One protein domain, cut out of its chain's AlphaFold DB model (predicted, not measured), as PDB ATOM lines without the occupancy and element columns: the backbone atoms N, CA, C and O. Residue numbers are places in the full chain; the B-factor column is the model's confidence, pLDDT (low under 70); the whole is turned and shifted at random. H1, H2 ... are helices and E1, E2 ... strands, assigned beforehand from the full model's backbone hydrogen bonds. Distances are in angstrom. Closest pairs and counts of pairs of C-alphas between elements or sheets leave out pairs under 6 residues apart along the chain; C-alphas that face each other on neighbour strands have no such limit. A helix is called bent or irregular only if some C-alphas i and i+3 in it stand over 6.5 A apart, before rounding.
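AT A GLANCE: This is residues 3 to 172 of the 172 residues of an uncharacterized protein of Polaribacter sp. SA4-12 (UniProt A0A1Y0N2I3). What shape is this? The chain is wound in stacked turns, a short three-sided solenoid: the bent strands E1, E3, E5 and E7, side by side, make two of its sides, and the flatter sheet of E2, E4, E6 and E8 makes the third. The small helices H1 to H4 sit in loops outside the third side, and residues 28 to 33 stick out. What is it built of? The printed part has 170 residues, with four named helices and eight named strands in the order E1 E2 E3 H1 E4 E5 H2 H3 H4 E6 E7 E8, and the class is mostly strand. Both sheets are parallel throughout, in the orders E1 E3 E5 E7 and E2 E4 E6 E8. The whole is compact, with a radius of gyration of the C-alphas of 16.0 A and spans of 45 by 36 by 31 A.

HOW THE PARTS SIT: How does the first sheet run? E1, residues 3 to 12, E3, 41 to 52, E5, 84 to 98, and E7, 145 to 159, are parallel neighbours in that order, at 17, 22 and 4 degrees, in a twisted sheet. Within hydrogen-bond range are N 6 and O 45 at 2.8 A, N 46 and O 88 at 2.8 A, and N 89 and O 149 at 2.9 A. E1 bends by 64 degrees at residue 8, E3 by 75 at 48, E5 by 104 at 87 and E7 by 101 at 148. And the second? E2, residues 18 to 21, E4, 74 to 77, E6, 137 to 143, and E8, 164 to 168, are parallel neighbours at 6, 23 and 2 degrees. Within hydrogen-bond range, each at 2.8 A, are N 20 and O 75, N 76 and O 141, and N 140 and O 165. The closest C-alphas of E6 and E7, those of Gly 139 and Thr 155, are 5.2 A apart. Where are the helices? H1, residues 61 to 64, H2, 102 to 105, H3, 115 to 118, and H4, 125 to 130, are not on either sheet. H3 and H4 are close but not clearly touching, their closest C-alphas, of Leu 118 and Thr 127, 7.5 A apart. In H4 every O i to N i+4 pair is within hydrogen-bond range; H1, H2 and H3 are too short for one, and their single O i to N i+3 pair is within range in H1 and H2 but not in H3.

IN THESE COORDINATES: Where does the first strand begin? E1 begins at C-alpha 3, (98.117, 101.176, 84.955), and measures 26.2 A from first to last C-alpha. How long are the other strands? E3 measures 27.7 A, E5 25.9 A and E7 28.7 A, while E2 and E4 measure 10.1 A each, E6 11.8 A and E8 10.3 A. E8 ends at C-alpha 168, (110.522, 90.009, 69.302).

THE WHOLE: How far does it reach? The two C-alphas farthest apart, of Pro 32 and Pro 160, are 47.1 A apart, and the printed part has no cut. Which link is long? The link from E2 to E3, residues 22 to 40, is long, and its residues 28 to 33 stand free. Where is confidence low? The mean pLDDT of the printed part is 89.5, and residues 55 to 67, of which 61 to 64 belong to H1, are under 70.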
ATOM      1  N   ASN A   3      98.601  99.795  85.059       97.31
ATOM      2  CA  ASN A   3      98.117 101.176  84.955       97.31
ATOM      3  C   ASN A   3      99.131 102.204  85.473       97.31
ATOM      4  O   ASN A   3      98.833 103.008  86.356       97.31
ATOM      5  N   MET A   4     100.348 102.152  84.934       98.19
ATOM      6  CA  MET A   4     101.456 103.005  85.366       98.19
ATOM      7  C   MET A   4     101.973 103.868  84.221       98.19
ATOM      8  O   MET A   4     102.077 103.418  83.079       98.19
ATOM      9  N   VAL A   5     102.329 105.107  84.556       98.25
ATOM     10  CA  VAL A   5     102.886 106.083  83.619       98.25
ATOM     11  C   VAL A   5     104.244 106.542  84.128       98.25
ATOM     12  O   VAL A   5     104.366 107.009  85.259       98.25
ATOM     13  N   PHE A   6     105.252 106.442  83.269       98.19
ATOM     14  CA  PHE A   6     106.605 106.932  83.496       98.19
ATOM     15  C   PHE A   6     106.900 107.995  82.446       98.19
ATOM     16  O   PHE A   6     106.883 107.705  81.250       98.19
ATOM     17  N   THR A   7     107.148 109.234  82.872       98.56
ATOM     18  CA  THR A   7     107.357 110.336  81.928       98.56
ATOM     19  C   THR A   7     108.413 111.334  82.374       98.56
ATOM     20  O   THR A   7     108.571 111.573  83.568       98.56
ATOM     21  N   GLY A   8     109.121 111.925  81.407       98.19
ATOM     22  CA  GLY A   8     110.055 113.029  81.647       98.19
ATOM     23  C   GLY A   8     111.349 112.599  82.337       98.19
ATOM     24  O   GLY A   8     111.860 113.318  83.192       98.19
ATOM     25  N   LEU A   9     111.865 111.415  81.997       98.06
ATOM     26  CA  LEU A   9     113.076 110.865  82.605       98.06
ATOM     27  C   LEU A   9     114.294 111.122  81.717       98.06
ATOM     28  O   LEU A   9     114.286 110.817  80.527       98.06
ATOM     29  N   THR A  10     115.369 111.630  82.313       97.19
ATOM     30  CA  THR A  10     116.690 111.714  81.680       97.19
ATOM     31  C   THR A  10     117.675 110.877  82.475       97.19
ATOM     32  O   THR A  10     117.844 111.062  83.677       97.19
ATOM     33  N   MET A  11     118.316 109.940  81.790       94.62
ATOM     34  CA  MET A  11     119.230 108.958  82.356       94.62
ATOM     35  C   MET A  11     120.623 109.102  81.743       94.62
ATOM     36  O   MET A  11     120.779 109.448  80.569       94.62
ATOM     37  N   GLN A  12     121.646 108.805  82.538       90.31
ATOM     38  CA  GLN A  12     123.038 108.789  82.098       90.31
ATOM     39  C   GLN A  12     123.712 107.513  82.581       90.31
ATOM     40  O   GLN A  12     123.606 107.163  83.755       90.31
ATOM     41  N   ASN A  13     124.422 106.836  81.677       84.88
ATOM     42  CA  ASN A  13     125.190 105.624  81.973       84.88
ATOM     43  C   ASN A  13     124.351 104.511  82.628       84.88
ATOM     44  O   ASN A  13     124.872 103.700  83.394       84.88
ATOM     45  N   VAL A  14     123.049 104.465  82.324       85.81
ATOM     46  CA  VAL A  14     122.169 103.388  82.776       85.81
ATOM     47  C   VAL A  14     122.313 102.217  81.819       85.81
ATOM     48  O   VAL A  14     122.229 102.362  80.603       85.81
ATOM     49  N   ARG A  15     122.565 101.047  82.394       80.75
ATOM     50  CA  ARG A  15     122.906  99.840  81.648       80.75
ATOM     51  C   ARG A  15     121.748  99.314  80.797       80.75
ATOM     52  O   ARG A  15     121.935  99.028  79.620       80.75
ATOM     53  N   VAL A  16     120.585  99.169  81.429       89.25
ATOM     54  CA  VAL A  16     119.317  98.775  80.808       89.25
ATOM     55  C   VAL A  16     118.274  99.778  81.295       89.25
ATOM     56  O   VAL A  16     117.739  99.604  82.390       89.25
ATOM     57  N   PRO A  17     118.072 100.894  80.571       92.69
ATOM     58  CA  PRO A  17     117.225 101.993  81.032       92.69
ATOM     59  C   PRO A  17     115.764 101.599  81.225       92.69
ATOM     60  O   PRO A  17     115.102 102.171  82.086       92.69
ATOM     61  N   LEU A  18     115.259 100.631  80.455       95.62
ATOM     62  CA  LEU A  18     113.886 100.150  80.569       95.62
ATOM     63  C   LEU A  18     113.909  98.624  80.686       95.62
ATOM     64  O   LEU A  18     114.183  97.914  79.721       95.62
ATOM     65  N   TYR A  19     113.654  98.130  81.896       94.56
ATOM     66  CA  TYR A  19     113.640  96.707  82.222       94.56
ATOM     67  C   TYR A  19     112.264  96.312  82.757       94.56
ATOM     68  O   TYR A  19     111.804  96.842  83.767       94.56
ATOM     69  N   MET A  20     111.620  95.370  82.078       95.56
ATOM     70  CA  MET A  20     110.333  94.802  82.451       95.56
ATOM     71  C   MET A  20     110.453  93.280  82.436       95.56
ATOM     72  O   MET A  20     110.559  92.668  81.378       95.56
ATOM     73  N   ALA A  21     110.430  92.657  83.607       94.19
ATOM     74  CA  ALA A  21     110.380  91.208  83.714       94.19
ATOM     75  C   ALA A  21     109.193  90.807  84.578       94.19
ATOM     76  O   ALA A  21     109.052  91.289  85.703       94.19
ATOM     77  N   PHE A  22     108.352  89.926  84.045       94.69
ATOM     78  CA  PHE A  22     107.253  89.325  84.774       94.69
ATOM     79  C   PHE A  22     107.603  87.870  85.057       94.69
ATOM     80  O   PHE A  22     107.523  87.016  84.181       94.69
ATOM     81  N   PHE A  23     108.045  87.617  86.283       91.81
ATOM     82  CA  PHE A  23     108.581  86.338  86.729       91.81
ATOM     83  C   PHE A  23     107.958  85.928  88.059       91.81
ATOM     84  O   PHE A  23     107.445  86.760  88.813       91.81
ATOM     85  N   GLN A  24     108.058  84.637  88.355       88.88
ATOM     86  CA  GLN A  24     107.663  84.061  89.629       88.88
ATOM     87  C   GLN A  24     108.930  83.835  90.460       88.88
ATOM     88  O   GLN A  24     109.815  83.106  90.021       88.88
ATOM     89  N   GLN A  25     109.061  84.475  91.625       83.06
ATOM     90  CA  GLN A  25     110.200  84.239  92.519       83.06
ATOM     91  C   GLN A  25     109.902  84.656  93.959       83.06
ATOM     92  O   GLN A  25     109.130  85.584  94.209       83.06
ATOM     93  N   ARG A  26     110.595  84.028  94.912       81.00
ATOM     94  CA  ARG A  26     110.672  84.498  96.297       81.00
ATOM     95  C   ARG A  26     111.795  85.518  96.471       81.00
ATOM     96  O   ARG A  26     112.958  85.175  96.628       81.00
ATOM     97  N   ALA A  27     111.427  86.789  96.522       71.75
ATOM     98  CA  ALA A  27     112.327  87.901  96.829       71.75
ATOM     99  C   ALA A  27     112.393  88.214  98.342       71.75
ATOM    100  O   ALA A  27     112.463  89.377  98.738       71.75
ATOM    101  N   CYS A  28     112.289  87.199  99.205       72.94
ATOM    102  CA  CYS A  28     112.224  87.375 100.657       72.94
ATOM    103  C   CYS A  28     112.772  86.147 101.396       72.94
ATOM    104  O   CYS A  28     112.410  85.009 101.078       72.94
ATOM    105  N   ILE A  29     113.601  86.400 102.413       73.94
ATOM    106  CA  ILE A  29     114.221  85.372 103.264       73.94
ATOM    107  C   ILE A  29     113.152  84.639 104.093       73.94
ATOM    108  O   ILE A  29     113.201  83.416 104.202       73.94
ATOM    109  N   ASP A  30     112.126  85.357 104.559       83.81
ATOM    110  CA  ASP A  30     111.120  84.846 105.507       83.81
ATOM    111  C   ASP A  30     109.759  84.513 104.867       83.81
ATOM    112  O   ASP A  30     108.773  84.272 105.563       83.81
ATOM    113  N   ALA A  31     109.666  84.516 103.534       78.88
ATOM    114  CA  ALA A  31     108.434  84.121 102.850       78.88
ATOM    115  C   ALA A  31     108.159  82.604 102.988       78.88
ATOM    116  O   ALA A  31     109.099  81.815 103.128       78.88
ATOM    117  N   PRO A  32     106.888  82.163 102.907       82.88
ATOM    118  CA  PRO A  32     106.552  80.747 102.779       82.88
ATOM    119  C   PRO A  32     107.291  80.080 101.609       82.88
ATOM    120  O   PRO A  32     107.645  80.742 100.638       82.88
ATOM    121  N   MET A  33     107.520  78.763 101.688       83.38
ATOM    122  CA  MET A  33     108.144  78.001 100.590       83.38
ATOM    123  C   MET A  33     107.289  77.927  99.331       83.38
ATOM    124  O   MET A  33     107.834  77.805  98.237       83.38
ATOM    125  N   GLU A  34     105.975  78.006  99.491       86.56
ATOM    126  CA  GLU A  34     105.045  78.060  98.377       86.56
ATOM    127  C   GLU A  34     105.185  79.388  97.632       86.56
ATOM    128  O   GLU A  34     105.266  80.460  98.236       86.56
ATOM    129  N   VAL A  35     105.248  79.304  96.305       86.12
ATOM    130  CA  VAL A  35     105.351  80.483  95.453       86.12
ATOM    131  C   VAL A  35     103.951  80.881  95.009       86.12
ATOM    132  O   VAL A  35     103.240  80.087  94.395       86.12
ATOM    133  N   GLU A  36     103.577  82.124  95.299       87.31
ATOM    134  CA  GLU A  36     102.280  82.687  94.922       87.31
ATOM    135  C   GLU A  36     102.033  82.588  93.409       87.31
ATOM    136  O   GLU A  36     102.972  82.760  92.619       87.31
ATOM    137  N   PRO A  37     100.783  82.344  92.972       90.44
ATOM    138  CA  PRO A  37     100.459  82.276  91.559       90.44
ATOM    139  C   PRO A  37     100.749  83.605  90.852       90.44
ATOM    140  O   PRO A  37     100.588  84.698  91.402       90.44
ATOM    141  N   MET A  38     101.140  83.505  89.584       93.06
ATOM    142  CA  MET A  38     101.378  84.666  88.732       93.06
ATOM    143  C   MET A  38     100.086  85.467  88.531       93.06
ATOM    144  O   MET A  38      99.051  84.931  88.140       93.06
ATOM    145  N   GLY A  39     100.158  86.776  88.779       94.75
ATOM    146  CA  GLY A  39      99.057  87.705  88.523       94.75
ATOM    147  C   GLY A  39      98.973  88.146  87.056       94.75
ATOM    148  O   GLY A  39      99.155  87.368  86.124       94.75
ATOM    149  N   SER A  40      98.745  89.444  86.845       95.69
ATOM    150  CA  SER A  40      98.843  90.085  85.524       95.69
ATOM    151  C   SER A  40      99.777  91.293  85.563       95.69
ATOM    152  O   SER A  40      99.874  91.964  86.596       95.69
ATOM    153  N   MET A  41     100.439  91.585  84.441       97.31
ATOM    154  CA  MET A  41     101.278  92.769  84.250       97.31
ATOM    155  C   MET A  41     100.815  93.519  82.998       97.31
ATOM    156  O   MET A  41     101.143  93.106  81.891       97.31
ATOM    157  N   LYS A  42     100.025  94.595  83.153       97.94
ATOM    158  CA  LYS A  42      99.436  95.290  81.994       97.94
ATOM    159  C   LYS A  42      99.211  96.795  82.131       97.94
ATOM    160  O   LYS A  42      98.968  97.281  83.230       97.94
ATOM    161  N   GLY A  43      99.201  97.513  81.011       98.31
ATOM    162  CA  GLY A  43      98.827  98.928  80.952       98.31
ATOM    163  C   GLY A  43      99.956  99.845  81.415       98.31
ATOM    164  O   GLY A  43      99.899 100.413  82.507       98.31
ATOM    165  N   PHE A  44     100.985  99.980  80.582       98.56
ATOM    166  CA  PHE A  44     102.162 100.798  80.860       98.56
ATOM    167  C   PHE A  44     102.369 101.847  79.776       98.56
ATOM    168  O   PHE A  44     102.312 101.542  78.587       98.56
ATOM    169  N   ILE A  45     102.666 103.075  80.193       98.62
ATOM    170  CA  ILE A  45     103.055 104.159  79.290       98.62
ATOM    171  C   ILE A  45     104.421 104.682  79.717       98.62
ATOM    172  O   ILE A  45     104.604 105.119  80.851       98.62
ATOM    173  N   PHE A  46     105.361 104.674  78.782       98.56
ATOM    174  CA  PHE A  46     106.680 105.275  78.908       98.56
ATOM    175  C   PHE A  46     106.778 106.406  77.894       98.56
ATOM    176  O   PHE A  46     106.773 106.147  76.692       98.56
ATOM    177  N   SER A  47     106.854 107.652  78.359       98.69
ATOM    178  CA  SER A  47     106.858 108.808  77.462       98.69
ATOM    179  C   SER A  47     107.953 109.823  77.753       98.69
ATOM    180  O   SER A  47     108.216 110.138  78.906       98.69
ATOM    181  N   ASN A  48     108.547 110.416  76.719       98.69
ATOM    182  CA  ASN A  48     109.536 111.495  76.866       98.69
ATOM    183  C   ASN A  48     110.726 111.064  77.742       98.69
ATOM    184  O   ASN A  48     111.018 111.673  78.775       98.69
ATOM    185  N   ILE A  49     111.371 109.966  77.349       98.56
ATOM    186  CA  ILE A  49     112.494 109.377  78.081       98.56
ATOM    187  C   ILE A  49     113.755 109.476  77.237       98.56
ATOM    188  O   ILE A  49     113.759 109.104  76.065       98.56
ATOM    189  N   THR A  50     114.844 109.934  77.845       98.12
ATOM    190  CA  THR A  50     116.164 109.950  77.221       98.12
ATOM    191  C   THR A  50     117.176 109.196  78.071       98.12
ATOM    192  O   THR A  50     117.184 109.298  79.296       98.12
ATOM    193  N   CYS A  51     118.056 108.434  77.429       95.38
ATOM    194  CA  CYS A  51     119.206 107.814  78.077       95.38
ATOM    195  C   CYS A  51     120.434 107.971  77.190       95.38
ATOM    196  O   CYS A  51     120.413 107.541  76.039       95.38
ATOM    197  N   LYS A  52     121.503 108.558  77.730       92.00
ATOM    198  CA  LYS A  52     122.807 108.640  77.060       92.00
ATOM    199  C   LYS A  52     123.832 107.759  77.750       92.00
ATOM    200  O   LYS A  52     123.819 107.636  78.979       92.00
ATOM    201  N   PHE A  53     124.748 107.188  76.976       83.06
ATOM    202  CA  PHE A  53     125.796 106.329  77.509       83.06
ATOM    203  C   PHE A  53     127.166 106.953  77.262       83.06
ATOM    204  O   PHE A  53     127.745 106.810  76.197       83.06
ATOM    205  N   GLU A  54     127.733 107.645  78.243       75.88
ATOM    206  CA  GLU A  54     128.986 108.389  78.093       75.88
ATOM    207  C   GLU A  54     130.229 107.571  78.464       75.88
ATOM    208  O   GLU A  54     131.223 107.584  77.732       75.88
ATOM    209  N   LYS A  55     130.198 106.846  79.584       68.44
ATOM    210  CA  LYS A  55     131.297 105.977  80.022       68.44
ATOM    211  C   LYS A  55     130.807 105.023  81.110       68.44
ATOM    212  O   LYS A  55     130.088 105.429  82.019       68.44
ATOM    213  N   VAL A  56     131.271 103.773  81.083       60.03
ATOM    214  CA  VAL A  56     131.165 102.905  82.265       60.03
ATOM    215  C   VAL A  56     132.059 103.498  83.351       60.03
ATOM    216  O   VAL A  56     133.259 103.670  83.134       60.03
ATOM    217  N   ALA A  57     131.498 103.827  84.514       57.00
ATOM    218  CA  ALA A  57     132.306 104.282  85.637       57.00
ATOM    219  C   ALA A  57     133.345 103.197  85.981       57.00
ATOM    220  O   ALA A  57     132.982 102.104  86.406       57.00
ATOM    221  N   GLU A  58     134.637 103.503  85.823       54.19
ATOM    222  CA  GLU A  58     135.763 102.565  86.023       54.19
ATOM    223  C   GLU A  58     135.792 101.936  87.429       54.19
ATOM    224  O   GLU A  58     136.397 100.889  87.647       54.19
ATOM    225  N   LYS A  59     135.119 102.571  88.397       54.78
ATOM    226  CA  LYS A  59     134.993 102.110  89.787       54.78
ATOM    227  C   LYS A  59     133.741 101.270  90.060       54.78
ATOM    228  O   LYS A  59     133.548 100.856  91.200       54.78
ATOM    229  N   CYS A  60     132.884 101.027  89.070       52.31
ATOM    230  CA  CYS A  60     131.702 100.197  89.265       52.31
ATOM    231  C   CYS A  60     132.133  98.746  89.530       52.31
ATOM    232  O   CYS A  60     132.866  98.170  88.726       52.31
ATOM    233  N   ALA A  61     131.685  98.157  90.646       54.22
ATOM    234  CA  ALA A  61     131.970  96.759  90.993       54.22
ATOM    235  C   ALA A  61     131.608  95.802  89.840       54.22
ATOM    236  O   ALA A  61     132.393  94.920  89.508       54.22
ATOM    237  N   ALA A  62     130.527  96.115  89.116       53.28
ATOM    238  CA  ALA A  62     130.098  95.431  87.899       53.28
ATOM    239  C   ALA A  62     131.209  95.260  86.845       53.28
ATOM    240  O   ALA A  62     131.338  94.201  86.238       53.28
ATOM    241  N   TYR A  63     132.054  96.276  86.635       50.75
ATOM    242  CA  TYR A  63     133.131  96.204  85.641       50.75
ATOM    243  C   TYR A  63     134.262  95.256  86.076       50.75
ATOM    244  O   TYR A  63     134.898  94.617  85.242       50.75
ATOM    245  N   LYS A  64     134.488  95.112  87.390       53.59
ATOM    246  CA  LYS A  64     135.438  94.133  87.949       53.59
ATOM    247  C   LYS A  64     134.894  92.700  87.899       53.59
ATOM    248  O   LYS A  64     135.680  91.758  87.881       53.59
ATOM    249  N   GLU A  65     133.575  92.543  87.827       56.94
ATOM    250  CA  GLU A  65     132.851  91.264  87.880       56.94
ATOM    251  C   GLU A  65     132.554  90.649  86.496       56.94
ATOM    252  O   GLU A  65     131.772  89.711  86.399       56.94
ATOM    253  N   LYS A  66     133.209  91.124  85.421       62.41
ATOM    254  CA  LYS A  66     133.026  90.642  84.029       62.41
ATOM    255  C   LYS A  66     131.608  90.829  83.463       62.41
ATOM    256  O   LYS A  66     131.215  90.127  82.536       62.41
ATOM    257  N   ILE A  67     130.860  91.797  83.982       67.50
ATOM    258  CA  ILE A  67     129.512  92.117  83.504       67.50
ATOM    259  C   ILE A  67     129.555  92.632  82.064       67.50
ATOM    260  O   ILE A  67     130.402  93.462  81.718       67.50
ATOM    261  N   THR A  68     128.637  92.159  81.214       72.12
ATOM    262  CA  THR A  68     128.672  92.505  79.794       72.12
ATOM    263  C   THR A  68     128.310  93.971  79.558       72.12
ATOM    264  O   THR A  68     127.314  94.500  80.063       72.12
ATOM    265  N   SER A  69     129.102  94.645  78.722       75.94
ATOM    266  CA  SER A  69     128.761  95.966  78.184       75.94
ATOM    267  C   SER A  69     127.778  95.884  77.006       75.94
ATOM    268  O   SER A  69     127.261  96.913  76.567       75.94
ATOM    269  N   LYS A  70     127.480  94.669  76.521       85.38
ATOM    270  CA  LYS A  70     126.658  94.377  75.335       85.38
ATOM    271  C   LYS A  70     125.176  94.252  75.700       85.38
ATOM    272  O   LYS A  70     124.564  93.200  75.554       85.38
ATOM    273  N   ASN A  71     124.586  95.329  76.201       81.62
ATOM    274  CA  ASN A  71     123.208  95.317  76.709       81.62
ATOM    275  C   ASN A  71     122.172  95.579  75.611       81.62
ATOM    276  O   ASN A  71     122.495  96.231  74.616       81.62
ATOM    277  N   SER A  72     120.944  95.106  75.830       83.75
ATOM    278  CA  SER A  72     119.739  95.639  75.180       83.75
ATOM    279  C   SER A  72     119.225  96.829  75.994       83.75
ATOM    280  O   SER A  72     119.310  96.828  77.222       83.75
ATOM    281  N   LEU A  73     118.709  97.853  75.323       88.94
ATOM    282  CA  LEU A  73     118.240  99.094  75.945       88.94
ATOM    283  C   LEU A  73     116.858  98.963  76.583       88.94
ATOM    284  O   LEU A  73     116.625  99.470  77.681       88.94
ATOM    285  N   ILE A  74     115.959  98.276  75.885       96.81
ATOM    286  CA  ILE A  74     114.636  97.917  76.374       96.81
ATOM    287  C   ILE A  74     114.595  96.399  76.450       96.81
ATOM    288  O   ILE A  74     114.763  95.722  75.435       96.81
ATOM    289  N   PHE A  75     114.396  95.871  77.648       96.81
ATOM    290  CA  PHE A  75     114.248  94.441  77.876       96.81
ATOM    291  C   PHE A  75     112.859  94.166  78.433       96.81
ATOM    292  O   PHE A  75     112.511  94.683  79.496       96.81
ATOM    293  N   ILE A  76     112.087  93.346  77.725       97.31
ATOM    294  CA  ILE A  76     110.759  92.913  78.139       97.31
ATOM    295  C   ILE A  76     110.688  91.388  78.097       97.31
ATOM    296  O   ILE A  76     110.903  90.780  77.052       97.31
ATOM    297  N   SER A  77     110.378  90.765  79.228       96.31
ATOM    298  CA  SER A  77     110.181  89.318  79.311       96.31
ATOM    299  C   SER A  77     108.996  89.001  80.199       96.31
ATOM    300  O   SER A  77     109.076  89.173  81.414       96.31
ATOM    301  N   GLY A  78     107.907  88.522  79.602       96.56
ATOM    302  CA  GLY A  78     106.914  87.747  80.343       96.56
ATOM    303  C   GLY A  78     107.378  86.304  80.561       96.56
ATOM    304  O   GLY A  78     108.566  86.001  80.420       96.56
ATOM    305  N   LEU A  79     106.415  85.434  80.856       95.88
ATOM    306  CA  LEU A  79     106.566  83.977  80.872       95.88
ATOM    307  C   LEU A  79     105.485  83.341  79.983       95.88
ATOM    308  O   LEU A  79     104.442  83.969  79.767       95.88
ATOM    309  N   PRO A  80     105.663  82.092  79.515       95.56
ATOM    310  CA  PRO A  80     104.629  81.383  78.770       95.56
ATOM    311  C   PRO A  80     103.280  81.383  79.508       95.56
ATOM    312  O   PRO A  80     103.193  80.996  80.672       95.56
ATOM    313  N   GLY A  81     102.222  81.844  78.838       94.94
ATOM    314  CA  GLY A  81     100.878  81.986  79.424       94.94
ATOM    315  C   GLY A  81     100.677  83.228  80.307       94.94
ATOM    316  O   GLY A  81      99.548  83.512  80.706       94.94
ATOM    317  N   HIS A  82     101.732  84.003  80.561       96.38
ATOM    318  CA  HIS A  82     101.740  85.198  81.403       96.38
ATOM    319  C   HIS A  82     102.400  86.362  80.663       96.38
ATOM    320  O   HIS A  82     103.492  86.823  81.012       96.38
ATOM    321  N   ASN A  83     101.712  86.840  79.627       97.62
ATOM    322  CA  ASN A  83     102.218  87.942  78.831       97.62
ATOM    323  C   ASN A  83     102.266  89.246  79.640       97.62
ATOM    324  O   ASN A  83     101.405  89.513  80.482       97.62
ATOM    325  N   ILE A  84     103.248  90.090  79.328       98.31
ATOM    326  CA  ILE A  84     103.191  91.518  79.643       98.31
ATOM    327  C   ILE A  84     102.315  92.176  78.575       98.31
ATOM    328  O   ILE A  84     102.524  91.955  77.383       98.31
ATOM    329  N   GLU A  85     101.321  92.962  78.979       98.44
ATOM    330  CA  GLU A  85     100.300  93.462  78.052       98.44
ATOM    331  C   GLU A  85     100.202  94.991  78.027       98.44
ATOM    332  O   GLU A  85     100.463  95.668  79.023       98.44
ATOM    333  N   ASP A  86      99.772  95.539  76.892       98.38
ATOM    334  CA  ASP A  86      99.424  96.953  76.717       98.38
ATOM    335  C   ASP A  86     100.559  97.907  77.134       98.38
ATOM    336  O   ASP A  86     100.432  98.687  78.083       98.38
ATOM    337  N   VAL A  87     101.686  97.832  76.419       98.56
ATOM    338  CA  VAL A  87     102.876  98.658  76.675       98.56
ATOM    339  C   VAL A  87     103.053  99.672  75.550       98.56
ATOM    340  O   VAL A  87     103.233  99.295  74.396       98.56
ATOM    341  N   LEU A  88     103.047 100.961  75.885       98.62
ATOM    342  CA  LEU A  88     103.327 102.058  74.961       98.62
ATOM    343  C   LEU A  88     104.660 102.723  75.309       98.62
ATOM    344  O   LEU A  88     104.827 103.232  76.416       98.62
ATOM    345  N   PHE A  89     105.561 102.801  74.333       98.62
ATOM    346  CA  PHE A  89     106.719 103.691  74.362       98.62
ATOM    347  C   PHE A  89     106.482 104.845  73.388       98.62
ATOM    348  O   PHE A  89     106.245 104.604  72.207       98.62
ATOM    349  N   GLN A  90     106.552 106.083  73.880       98.75
ATOM    350  CA  GLN A  90     106.344 107.295  73.092       98.75
ATOM    351  C   GLN A  90     107.476 108.310  73.306       98.75
ATOM    352  O   GLN A  90     107.729 108.719  74.434       98.75
ATOM    353  N   ASN A  91     108.139 108.785  72.251       98.69
ATOM    354  CA  ASN A  91     109.245 109.755  72.368       98.69
ATOM    355  C   ASN A  91     110.358 109.250  73.305       98.69
ATOM    356  O   ASN A  91     110.667 109.862  74.336       98.69
ATOM    357  N   VAL A  92     110.926 108.091  72.972       98.56
ATOM    358  CA  VAL A  92     111.943 107.413  73.785       98.56
ATOM    359  C   VAL A  92     113.248 107.332  72.999       98.56
ATOM    360  O   VAL A  92     113.295 106.717  71.940       98.56
ATOM    361  N   PHE A  93     114.316 107.941  73.516       98.00
ATOM    362  CA  PHE A  93     115.610 108.058  72.835       98.00
ATOM    363  C   PHE A  93     116.718 107.486  73.711       98.00
ATOM    364  O   PHE A  93     117.076 108.066  74.737       98.00
ATOM    365  N   LEU A  94     117.256 106.338  73.326       97.06
ATOM    366  CA  LEU A  94     118.142 105.552  74.173       97.06
ATOM    367  C   LEU A  94     119.433 105.213  73.432       97.06
ATOM    368  O   LEU A  94     119.411 104.803  72.276       97.06
ATOM    369  N   GLU A  95     120.554 105.327  74.128       93.12
ATOM    370  CA  GLU A  95     121.869 104.945  73.626       93.12
ATOM    371  C   GLU A  95     122.537 103.959  74.586       93.12
ATOM    372  O   GLU A  95     122.485 104.138  75.805       93.12
ATOM    373  N   THR A  96     123.178 102.923  74.041       85.38
ATOM    374  CA  THR A  96     124.017 101.967  74.784       85.38
ATOM    375  C   THR A  96     125.426 101.899  74.198       85.38
ATOM    376  O   THR A  96     125.717 102.440  73.129       85.38
ATOM    377  N   ASN A  97     126.328 101.200  74.883       86.44
ATOM    378  CA  ASN A  97     127.689 100.987  74.404       86.44
ATOM    379  C   ASN A  97     127.734 100.189  73.086       86.44
ATOM    380  O   ASN A  97     128.518 100.516  72.195       86.44
ATOM    381  N   GLY A  98     126.898  99.153  72.965       88.75
ATOM    382  CA  GLY A  98     126.943  98.181  71.869       88.75
ATOM    383  C   GLY A  98     128.233  97.355  71.851       88.75
ATOM    384  O   GLY A  98     128.849  97.137  72.900       88.75
ATOM    385  N   GLY A  99     128.663  96.932  70.659       91.56
ATOM    386  CA  GLY A  99     129.915  96.197  70.458       91.56
ATOM    387  C   GLY A  99     129.784  94.674  70.471       91.56
ATOM    388  O   GLY A  99     130.793  93.993  70.665       91.56
ATOM    389  N   ALA A 100     128.575  94.120  70.331       93.75
ATOM    390  CA  ALA A 100     128.426  92.681  70.135       93.75
ATOM    391  C   ALA A 100     128.792  92.270  68.703       93.75
ATOM    392  O   ALA A 100     128.395  92.922  67.739       93.75
ATOM    393  N   ILE A 101     129.522  91.166  68.583       95.88
ATOM    394  CA  ILE A 101     129.820  90.468  67.331       95.88
ATOM    395  C   ILE A 101     128.951  89.217  67.230       95.88
ATOM    396  O   ILE A 101     128.484  88.699  68.243       95.88
ATOM    397  N   LYS A 102     128.789  88.672  66.026       95.44
ATOM    398  CA  LYS A 102     127.934  87.518  65.729       95.44
ATOM    399  C   LYS A 102     128.143  86.361  66.703       95.44
ATOM    400  O   LYS A 102     127.185  85.858  67.270       95.44
ATOM    401  N   LYS A 103     129.400  86.010  66.990       95.19
ATOM    402  CA  LYS A 103     129.759  84.927  67.922       95.19
ATOM    403  C   LYS A 103     129.189  85.107  69.338       95.19
ATOM    404  O   LYS A 103     129.013  84.115  70.034       95.19
ATOM    405  N   ASP A 104     128.935  86.339  69.776       92.94
ATOM    406  CA  ASP A 104     128.409  86.601  71.118       92.94
ATOM    407  C   ASP A 104     126.955  86.150  71.286       92.94
ATOM    408  O   ASP A 104     126.555  85.832  72.401       92.94
ATOM    409  N   PHE A 105     126.162  86.167  70.210       93.06
ATOM    410  CA  PHE A 105     124.713  85.946  70.260       93.06
ATOM    411  C   PHE A 105     124.215  84.884  69.268       93.06
ATOM    412  O   PHE A 105     123.045  84.503  69.292       93.06
ATOM    413  N   GLU A 106     125.086  84.391  68.388       90.69
ATOM    414  CA  GLU A 106     124.777  83.311  67.460       90.69
ATOM    415  C   GLU A 106     124.502  82.024  68.248       90.69
ATOM    416  O   GLU A 106     125.352  81.536  68.989       90.69
ATOM    417  N   ASN A 107     123.293  81.484  68.076       88.94
ATOM    418  CA  ASN A 107     122.758  80.327  68.806       88.94
ATOM    419  C   ASN A 107     122.519  80.551  70.308       88.94
ATOM    420  O   ASN A 107     122.395  79.580  71.053       88.94
ATOM    421  N   VAL A 108     122.434  81.803  70.768       91.38
ATOM    422  CA  VAL A 108     122.016  82.084  72.145       91.38
ATOM    423  C   VAL A 108     120.506  81.908  72.271       91.38
ATOM    424  O   VAL A 108     119.724  82.675  71.710       91.38
ATOM    425  N   GLU A 109     120.104  80.916  73.056       91.56
ATOM    426  CA  GLU A 109     118.745  80.795  73.570       91.56
ATOM    427  C   GLU A 109     118.667  81.535  74.908       91.56
ATOM    428  O   GLU A 109     119.364  81.187  75.859       91.56
ATOM    429  N   VAL A 110     117.859  82.597  74.971       94.06
ATOM    430  CA  VAL A 110     117.700  83.388  76.197       94.06
ATOM    431  C   VAL A 110     116.758  82.634  77.149       94.06
ATOM    432  O   VAL A 110     115.584  82.448  76.806       94.06
ATOM    433  N   PRO A 111     117.224  82.211  78.339       94.94
ATOM    434  CA  PRO A 111     116.409  81.444  79.270       94.94
ATOM    435  C   PRO A 111     115.162  82.210  79.715       94.94
ATOM    436  O   PRO A 111     115.154  83.438  79.800       94.94
ATOM    437  N   GLU A 112     114.080  81.489  79.994       95.06
ATOM    438  CA  GLU A 112     112.950  82.031  80.758       95.06
ATOM    439  C   GLU A 112     113.413  82.429  82.154       95.06
ATOM    440  O   GLU A 112     114.160  81.691  82.789       95.06
ATOM    441  N   LEU A 113     112.963  83.584  82.656       94.00
ATOM    442  CA  LEU A 113     113.176  83.974  84.054       94.00
ATOM    443  C   LEU A 113     112.196  83.206  84.959       94.00
ATOM    444  O   LEU A 113     111.459  83.800  85.740       94.00
ATOM    445  N   ASP A 114     112.140  81.885  84.799       93.44
ATOM    446  CA  ASP A 114     111.308  80.979  85.581       93.44
ATOM    447  C   ASP A 114     112.038  80.505  86.849       93.44
ATOM    448  O   ASP A 114     113.238  80.728  87.032       93.44
ATOM    449  N   LEU A 115     111.319  79.826  87.745       91.81
ATOM    450  CA  LEU A 115     111.897  79.319  88.995       91.81
ATOM    451  C   LEU A 115     113.103  78.393  88.759       91.81
ATOM    452  O   LEU A 115     114.044  78.404  89.552       91.81
ATOM    453  N   LYS A 116     113.099  77.614  87.668       92.56
ATOM    454  CA  LYS A 116     114.168  76.661  87.347       92.56
ATOM    455  C   LYS A 116     115.456  77.386  86.969       92.56
ATOM    456  O   LYS A 116     116.522  77.009  87.444       92.56
ATOM    457  N   TYR A 117     115.369  78.391  86.106       93.31
ATOM    458  CA  TYR A 117     116.524  79.158  85.667       93.31
ATOM    459  C   TYR A 117     117.035  80.095  86.763       93.31
ATOM    460  O   TYR A 117     118.246  80.208  86.978       93.31
ATOM    461  N   LEU A 118     116.117  80.745  87.485       90.62
ATOM    462  CA  LEU A 118     116.475  81.637  88.581       90.62
ATOM    463  C   LEU A 118     117.121  80.875  89.737       90.62
ATOM    464  O   LEU A 118     118.069  81.396  90.315       90.62
ATOM    465  N   ASN A 119     116.658  79.658  90.045       88.62
ATOM    466  CA  ASN A 119     117.232  78.775  91.065       88.62
ATOM    467  C   ASN A 119     117.493  79.516  92.393       88.62
ATOM    468  O   ASN A 119     118.639  79.693  92.808       88.62
ATOM    469  N   ASP A 120     116.416  80.025  93.001       83.62
ATOM    470  CA  ASP A 120     116.426  80.837  94.232       83.62
ATOM    471  C   ASP A 120     117.269  82.133  94.166       83.62
ATOM    472  O   ASP A 120     117.604  82.728  95.192       83.62
ATOM    473  N   TRP A 121     117.596  82.612  92.958       83.44
ATOM    474  CA  TRP A 121     118.314  83.870  92.730       83.44
ATOM    475  C   TRP A 121     117.424  85.002  92.201       83.44
ATOM    476  O   TRP A 121     116.291  84.802  91.762       83.44
ATOM    477  N   TRP A 122     117.952  86.225  92.208       81.19
ATOM    478  CA  TRP A 122     117.264  87.399  91.677       81.19
ATOM    479  C   TRP A 122     117.026  87.289  90.171       81.19
ATOM    480  O   TRP A 122     117.929  86.925  89.420       81.19
ATOM    481  N   ALA A 123     115.829  87.662  89.716       83.62
ATOM    482  CA  ALA A 123     115.599  87.914  88.301       83.62
ATOM    483  C   ALA A 123     116.257  89.233  87.900       83.62
ATOM    484  O   ALA A 123     116.184  90.232  88.618       83.62
ATOM    485  N   GLY A 124     116.924  89.235  86.753       79.44
ATOM    486  CA  GLY A 124     117.652  90.408  86.312       79.44
ATOM    487  C   GLY A 124     118.619  90.108  85.188       79.44
ATOM    488  O   GLY A 124     118.970  88.963  84.916       79.44
ATOM    489  N   ILE A 125     119.116  91.182  84.585       82.88
ATOM    490  CA  ILE A 125     120.189  91.115  83.588       82.88
ATOM    491  C   ILE A 125     121.473  90.524  84.196       82.88
ATOM    492  O   ILE A 125     122.216  89.840  83.504       82.88
ATOM    493  N   TYR A 126     121.696  90.703  85.503       81.06
ATOM    494  CA  TYR A 126     122.821  90.100  86.228       81.06
ATOM    495  C   TYR A 126     122.838  88.566  86.171       81.06
ATOM    496  O   TYR A 126     123.910  87.964  86.185       81.06
ATOM    497  N   THR A 127     121.673  87.925  86.086       86.31
ATOM    498  CA  THR A 127     121.574  86.463  85.968       86.31
ATOM    499  C   THR A 127     122.104  86.004  84.614       86.31
ATOM    500  O   THR A 127     122.863  85.041  84.544       86.31
ATOM    501  N   TYR A 128     121.829  86.770  83.557       89.31
ATOM    502  CA  TYR A 128     122.415  86.541  82.238       89.31
ATOM    503  C   TYR A 128     123.921  86.800  82.218       89.31
ATOM    504  O   TYR A 128     124.647  86.037  81.592       89.31
ATOM    505  N   ASP A 129     124.428  87.807  82.938       84.81
ATOM    506  CA  ASP A 129     125.879  88.022  83.041       84.81
ATOM    507  C   ASP A 129     126.606  86.856  83.695       84.81
ATOM    508  O   ASP A 129     127.640  86.420  83.189       84.81
ATOM    509  N   ARG A 130     126.058  86.348  84.807       84.00
ATOM    510  CA  ARG A 130     126.596  85.180  85.517       84.00
ATOM    511  C   ARG A 130     126.786  84.010  84.555       84.00
ATOM    512  O   ARG A 130     127.818  83.344  84.595       84.00
ATOM    513  N   ASP A 131     125.821  83.825  83.662       88.00
ATOM    514  CA  ASP A 131     125.789  82.721  82.707       88.00
ATOM    515  C   ASP A 131     126.394  83.098  81.340       88.00
ATOM    516  O   ASP A 131     126.349  82.311  80.398       88.00
ATOM    517  N   SER A 132     127.007  84.286  81.229       88.25
ATOM    518  CA  SER A 132     127.637  84.811  80.006       88.25
ATOM    519  C   SER A 132     126.702  84.878  78.788       88.25
ATOM    520  O   SER A 132     127.126  84.685  77.649       88.25
ATOM    521  N   ILE A 133     125.427  85.185  79.025       91.50
ATOM    522  CA  ILE A 133     124.379  85.273  78.009       91.50
ATOM    523  C   ILE A 133     124.290  86.705  77.478       91.50
ATOM    524  O   ILE A 133     123.996  87.650  78.212       91.50
ATOM    525  N   VAL A 134     124.512  86.871  76.172       92.69
ATOM    526  CA  VAL A 134     124.313  88.147  75.475       92.69
ATOM    527  C   VAL A 134     122.948  88.133  74.803       92.69
ATOM    528  O   VAL A 134     122.710  87.380  73.862       92.69
ATOM    529  N   VAL A 135     122.050  88.999  75.275       94.25
ATOM    530  CA  VAL A 135     120.709  89.141  74.694       94.25
ATOM    531  C   VAL A 135     120.839  89.558  73.216       94.25
ATOM    532  O   VAL A 135     121.552  90.530  72.925       94.25
ATOM    533  N   PRO A 136     120.162  88.867  72.276       95.31
ATOM    534  CA  PRO A 136     120.386  89.006  70.835       95.31
ATOM    535  C   PRO A 136     119.746  90.264  70.218       95.31
ATOM    536  O   PRO A 136     119.421  90.271  69.036       95.31
ATOM    537  N   ALA A 137     119.585  91.347  70.985       95.81
ATOM    538  CA  ALA A 137     119.135  92.644  70.480       95.81
ATOM    539  C   ALA A 137     120.011  93.782  71.013       95.81
ATOM    540  O   ALA A 137     120.360  93.799  72.195       95.81
ATOM    541  N   SER A 138     120.334  94.762  70.174       95.62
ATOM    542  CA  SER A 138     121.066  95.963  70.601       95.62
ATOM    543  C   SER A 138     120.144  97.052  71.168       95.62
ATOM    544  O   SER A 138     120.543  97.782  72.075       95.62
ATOM    545  N   GLY A 139     118.899  97.134  70.690       96.56
ATOM    546  CA  GLY A 139     117.887  98.089  71.145       96.56
ATOM    547  C   GLY A 139     116.814  97.440  72.016       96.56
ATOM    548  O   GLY A 139     116.868  97.536  73.238       96.56
ATOM    549  N   ILE A 140     115.833  96.793  71.394       97.50
ATOM    550  CA  ILE A 140     114.641  96.248  72.049       97.50
ATOM    551  C   ILE A 140     114.662  94.726  71.958       97.50
ATOM    552  O   ILE A 140     114.679  94.167  70.864       97.50
ATOM    553  N   TYR A 141     114.617  94.064  73.107       97.31
ATOM    554  CA  TYR A 141     114.335  92.639  73.209       97.31
ATOM    555  C   TYR A 141     112.988  92.449  73.900       97.31
ATOM    556  O   TYR A 141     112.797  92.959  75.007       97.31
ATOM    557  N   ALA A 142     112.070  91.724  73.265       97.75
ATOM    558  CA  ALA A 142     110.765  91.415  73.832       97.75
ATOM    559  C   ALA A 142     110.371  89.947  73.619       97.75
ATOM    560  O   ALA A 142     110.625  89.364  72.563       97.75
ATOM    561  N   ARG A 143     109.715  89.367  74.622       97.25
ATOM    562  CA  ARG A 143     109.072  88.046  74.572       97.25
ATOM    563  C   ARG A 143     107.896  87.994  75.532       97.25
ATOM    564  O   ARG A 143     107.877  88.738  76.521       97.25
ATOM    565  N   HIS A 144     106.948  87.110  75.253       97.81
ATOM    566  CA  HIS A 144     105.687  86.961  75.971       97.81
ATOM    567  C   HIS A 144     105.042  88.328  76.163       97.81
ATOM    568  O   HIS A 144     104.754  88.763  77.278       97.81
ATOM    569  N   ILE A 145     104.899  89.063  75.062       97.94
ATOM    570  CA  ILE A 145     104.318  90.405  75.050       97.94
ATOM    571  C   ILE A 145     103.069  90.444  74.175       97.94
ATOM    572  O   ILE A 145     102.979  89.752  73.162       97.94
ATOM    573  N   ARG A 146     102.076  91.239  74.572       98.12
ATOM    574  CA  ARG A 146     100.882  91.494  73.761       98.12
ATOM    575  C   ARG A 146     100.535  92.973  73.749       98.12
ATOM    576  O   ARG A 146     100.279  93.555  74.800       98.12
ATOM    577  N   GLY A 147     100.446  93.563  72.565       97.75
ATOM    578  CA  GLY A 147     100.076  94.966  72.410       97.75
ATOM    579  C   GLY A 147     101.231  95.921  72.707       97.75
ATOM    580  O   GLY A 147     101.014  96.957  73.343       97.75
ATOM    581  N   LEU A 148     102.445  95.585  72.260       98.06
ATOM    582  CA  LEU A 148     103.579  96.505  72.266       98.06
ATOM    583  C   LEU A 148     103.378  97.594  71.204       98.06
ATOM    584  O   LEU A 148     103.269  97.322  70.012       98.06
ATOM    585  N   LYS A 149     103.370  98.859  71.623       98.44
ATOM    586  CA  LYS A 149     103.277 100.016  70.729       98.44
ATOM    587  C   LYS A 149     104.524 100.872  70.861       98.44
ATOM    588  O   LYS A 149     104.882 101.296  71.960       98.44
ATOM    589  N   LEU A 150     105.159 101.143  69.728       98.19
ATOM    590  CA  LEU A 150     106.327 102.010  69.622       98.19
ATOM    591  C   LEU A 150     105.949 103.231  68.785       98.19
ATOM    592  O   LEU A 150     105.600 103.096  67.614       98.19
ATOM    593  N   ASP A 151     106.022 104.411  69.387       98.50
ATOM    594  CA  ASP A 151     105.811 105.697  68.733       98.50
ATOM    595  C   ASP A 151     107.039 106.580  68.966       98.50
ATOM    596  O   ASP A 151     107.385 106.903  70.102       98.50
ATOM    597  N   ASN A 152     107.742 106.945  67.895       98.38
ATOM    598  CA  ASN A 152     108.958 107.757  67.975       98.38
ATOM    599  C   ASN A 152     109.989 107.216  68.994       98.38
ATOM    600  O   ASN A 152     110.383 107.892  69.951       98.38
ATOM    601  N   VAL A 153     110.390 105.956  68.803       98.38
ATOM    602  CA  VAL A 153     111.406 105.283  69.620       98.38
ATOM    603  C   VAL A 153     112.693 105.155  68.816       98.38
ATOM    604  O   VAL A 153     112.697 104.571  67.734       98.38
ATOM    605  N   ILE A 154     113.792 105.681  69.352       97.56
ATOM    606  CA  ILE A 154     115.116 105.628  68.731       97.56
ATOM    607  C   ILE A 154     116.078 104.938  69.690       97.56
ATOM    608  O   ILE A 154     116.282 105.390  70.816       97.56
ATOM    609  N   THR A 155     116.706 103.862  69.218       96.12
ATOM    610  CA  THR A 155     117.790 103.175  69.923       96.12
ATOM    611  C   THR A 155     119.076 103.246  69.112       96.12
ATOM    612  O   THR A 155     119.057 102.933  67.921       96.12
ATOM    613  N   SER A 156     120.190 103.605  69.742       94.69
ATOM    614  CA  SER A 156     121.508 103.651  69.103       94.69
ATOM    615  C   SER A 156     122.584 102.946  69.927       94.69
ATOM    616  O   SER A 156     122.461 102.746  71.140       94.69
ATOM    617  N   THR A 157     123.672 102.580  69.253       93.06
ATOM    618  CA  THR A 157     124.886 102.057  69.878       93.06
ATOM    619  C   THR A 157     126.071 102.965  69.573       93.06
ATOM    620  O   THR A 157     126.155 103.553  68.496       93.06
ATOM    621  N   ARG A 158     127.013 103.075  70.515       90.12
ATOM    622  CA  ARG A 158     128.245 103.858  70.309       90.12
ATOM    623  C   ARG A 158     129.295 103.133  69.485       90.12
ATOM    624  O   ARG A 158     130.033 103.768  68.740       90.12
ATOM    625  N   ASN A 159     129.368 101.817  69.640       90.56
ATOM    626  CA  ASN A 159     130.229 100.954  68.846       90.56
ATOM    627  C   ASN A 159     129.381 100.176  67.828       90.56
ATOM    628  O   ASN A 159     128.203  99.914  68.109       90.56
ATOM    629  N   PRO A 160     129.962  99.776  66.680       94.56
ATOM    630  CA  PRO A 160     129.318  98.843  65.763       94.56
ATOM    631  C   PRO A 160     128.834  97.602  66.518       94.56
ATOM    632  O   PRO A 160     129.580  97.022  67.306       94.56
ATOM    633  N   ASP A 161     127.576  97.236  66.315       95.81
ATOM    634  CA  ASP A 161     126.935  96.101  66.970       95.81
ATOM    635  C   ASP A 161     126.234  95.275  65.893       95.81
ATOM    636  O   ASP A 161     125.466  95.813  65.098       95.81
ATOM    637  N   GLU A 162     126.549  93.985  65.828       97.12
ATOM    638  CA  GLU A 162     126.034  93.079  64.799       97.12
ATOM    639  C   GLU A 162     124.646  92.521  65.150       97.12
ATOM    640  O   GLU A 162     124.030  91.844  64.323       97.12
ATOM    641  N   ARG A 163     124.125  92.796  66.356       96.50
ATOM    642  CA  ARG A 163     122.766  92.399  66.746       96.50
ATOM    643  C   ARG A 163     121.731  93.263  66.045       96.50
ATOM    644  O   ARG A 163     121.910  94.467  65.856       96.50
ATOM    645  N   LEU A 164     120.578  92.659  65.770       96.00
ATOM    646  CA  LEU A 164     119.412  93.401  65.307       96.00
ATOM    647  C   LEU A 164     119.001  94.460  66.350       96.00
ATOM    648  O   LEU A 164     119.082  94.206  67.556       96.00
ATOM    649  N   PRO A 165     118.530  95.642  65.913       95.06
ATOM    650  CA  PRO A 165     118.072  96.679  66.831       95.06
ATOM    651  C   PRO A 165     116.816  96.253  67.591       95.06
ATOM    652  O   PRO A 165     116.642  96.660  68.734       95.06
ATOM    653  N   ILE A 166     115.962  95.423  66.991       96.44
ATOM    654  CA  ILE A 166     114.723  94.935  67.599       96.44
ATOM    655  C   ILE A 166     114.625  93.428  67.371       96.44
ATOM    656  O   ILE A 166     114.746  92.968  66.236       96.44
ATOM    657  N   VAL A 167     114.373  92.679  68.443       96.75
ATOM    658  CA  VAL A 167     114.017  91.257  68.409       96.75
ATOM    659  C   VAL A 167     112.769  91.046  69.255       96.75
ATOM    660  O   VAL A 167     112.754  91.370  70.442       96.75
ATOM    661  N   ILE A 168     111.737  90.479  68.634       96.62
ATOM    662  CA  ILE A 168     110.522  90.009  69.302       96.62
ATOM    663  C   ILE A 168     110.472  88.499  69.081       96.62
ATOM    664  O   ILE A 168     110.408  88.061  67.934       96.62
ATOM    665  N   VAL A 169     110.585  87.717  70.156       95.12
ATOM    666  CA  VAL A 169     110.631  86.245  70.081       95.12
ATOM    667  C   VAL A 169     109.235  85.687  69.824       95.12
ATOM    668  O   VAL A 169     109.002  85.000  68.834       95.12
ATOM    669  N   ASP A 170     108.303  86.038  70.704       88.25
ATOM    670  CA  ASP A 170     106.885  85.727  70.628       88.25
ATOM    671  C   ASP A 170     106.079  86.918  71.177       88.25
ATOM    672  O   ASP A 170     106.396  87.522  72.207       88.25
ATOM    673  N   GLY A 171     105.054  87.321  70.430       85.19
ATOM    674  CA  GLY A 171     104.235  88.482  70.770       85.19
ATOM    675  C   GLY A 171     103.998  89.445  69.617       85.19
ATOM    676  O   GLY A 171     104.450  89.219  68.491       85.19
ATOM    677  N   ASN A 172     103.242  90.505  69.909       76.62
ATOM    678  CA  ASN A 172     102.892  91.567  68.967       76.62
ATOM    679  C   ASN A 172     102.820  92.954  69.606       76.62
ATOM    680  O   ASN A 172     102.690  93.059  70.851       76.62
TER     681      ASN A 172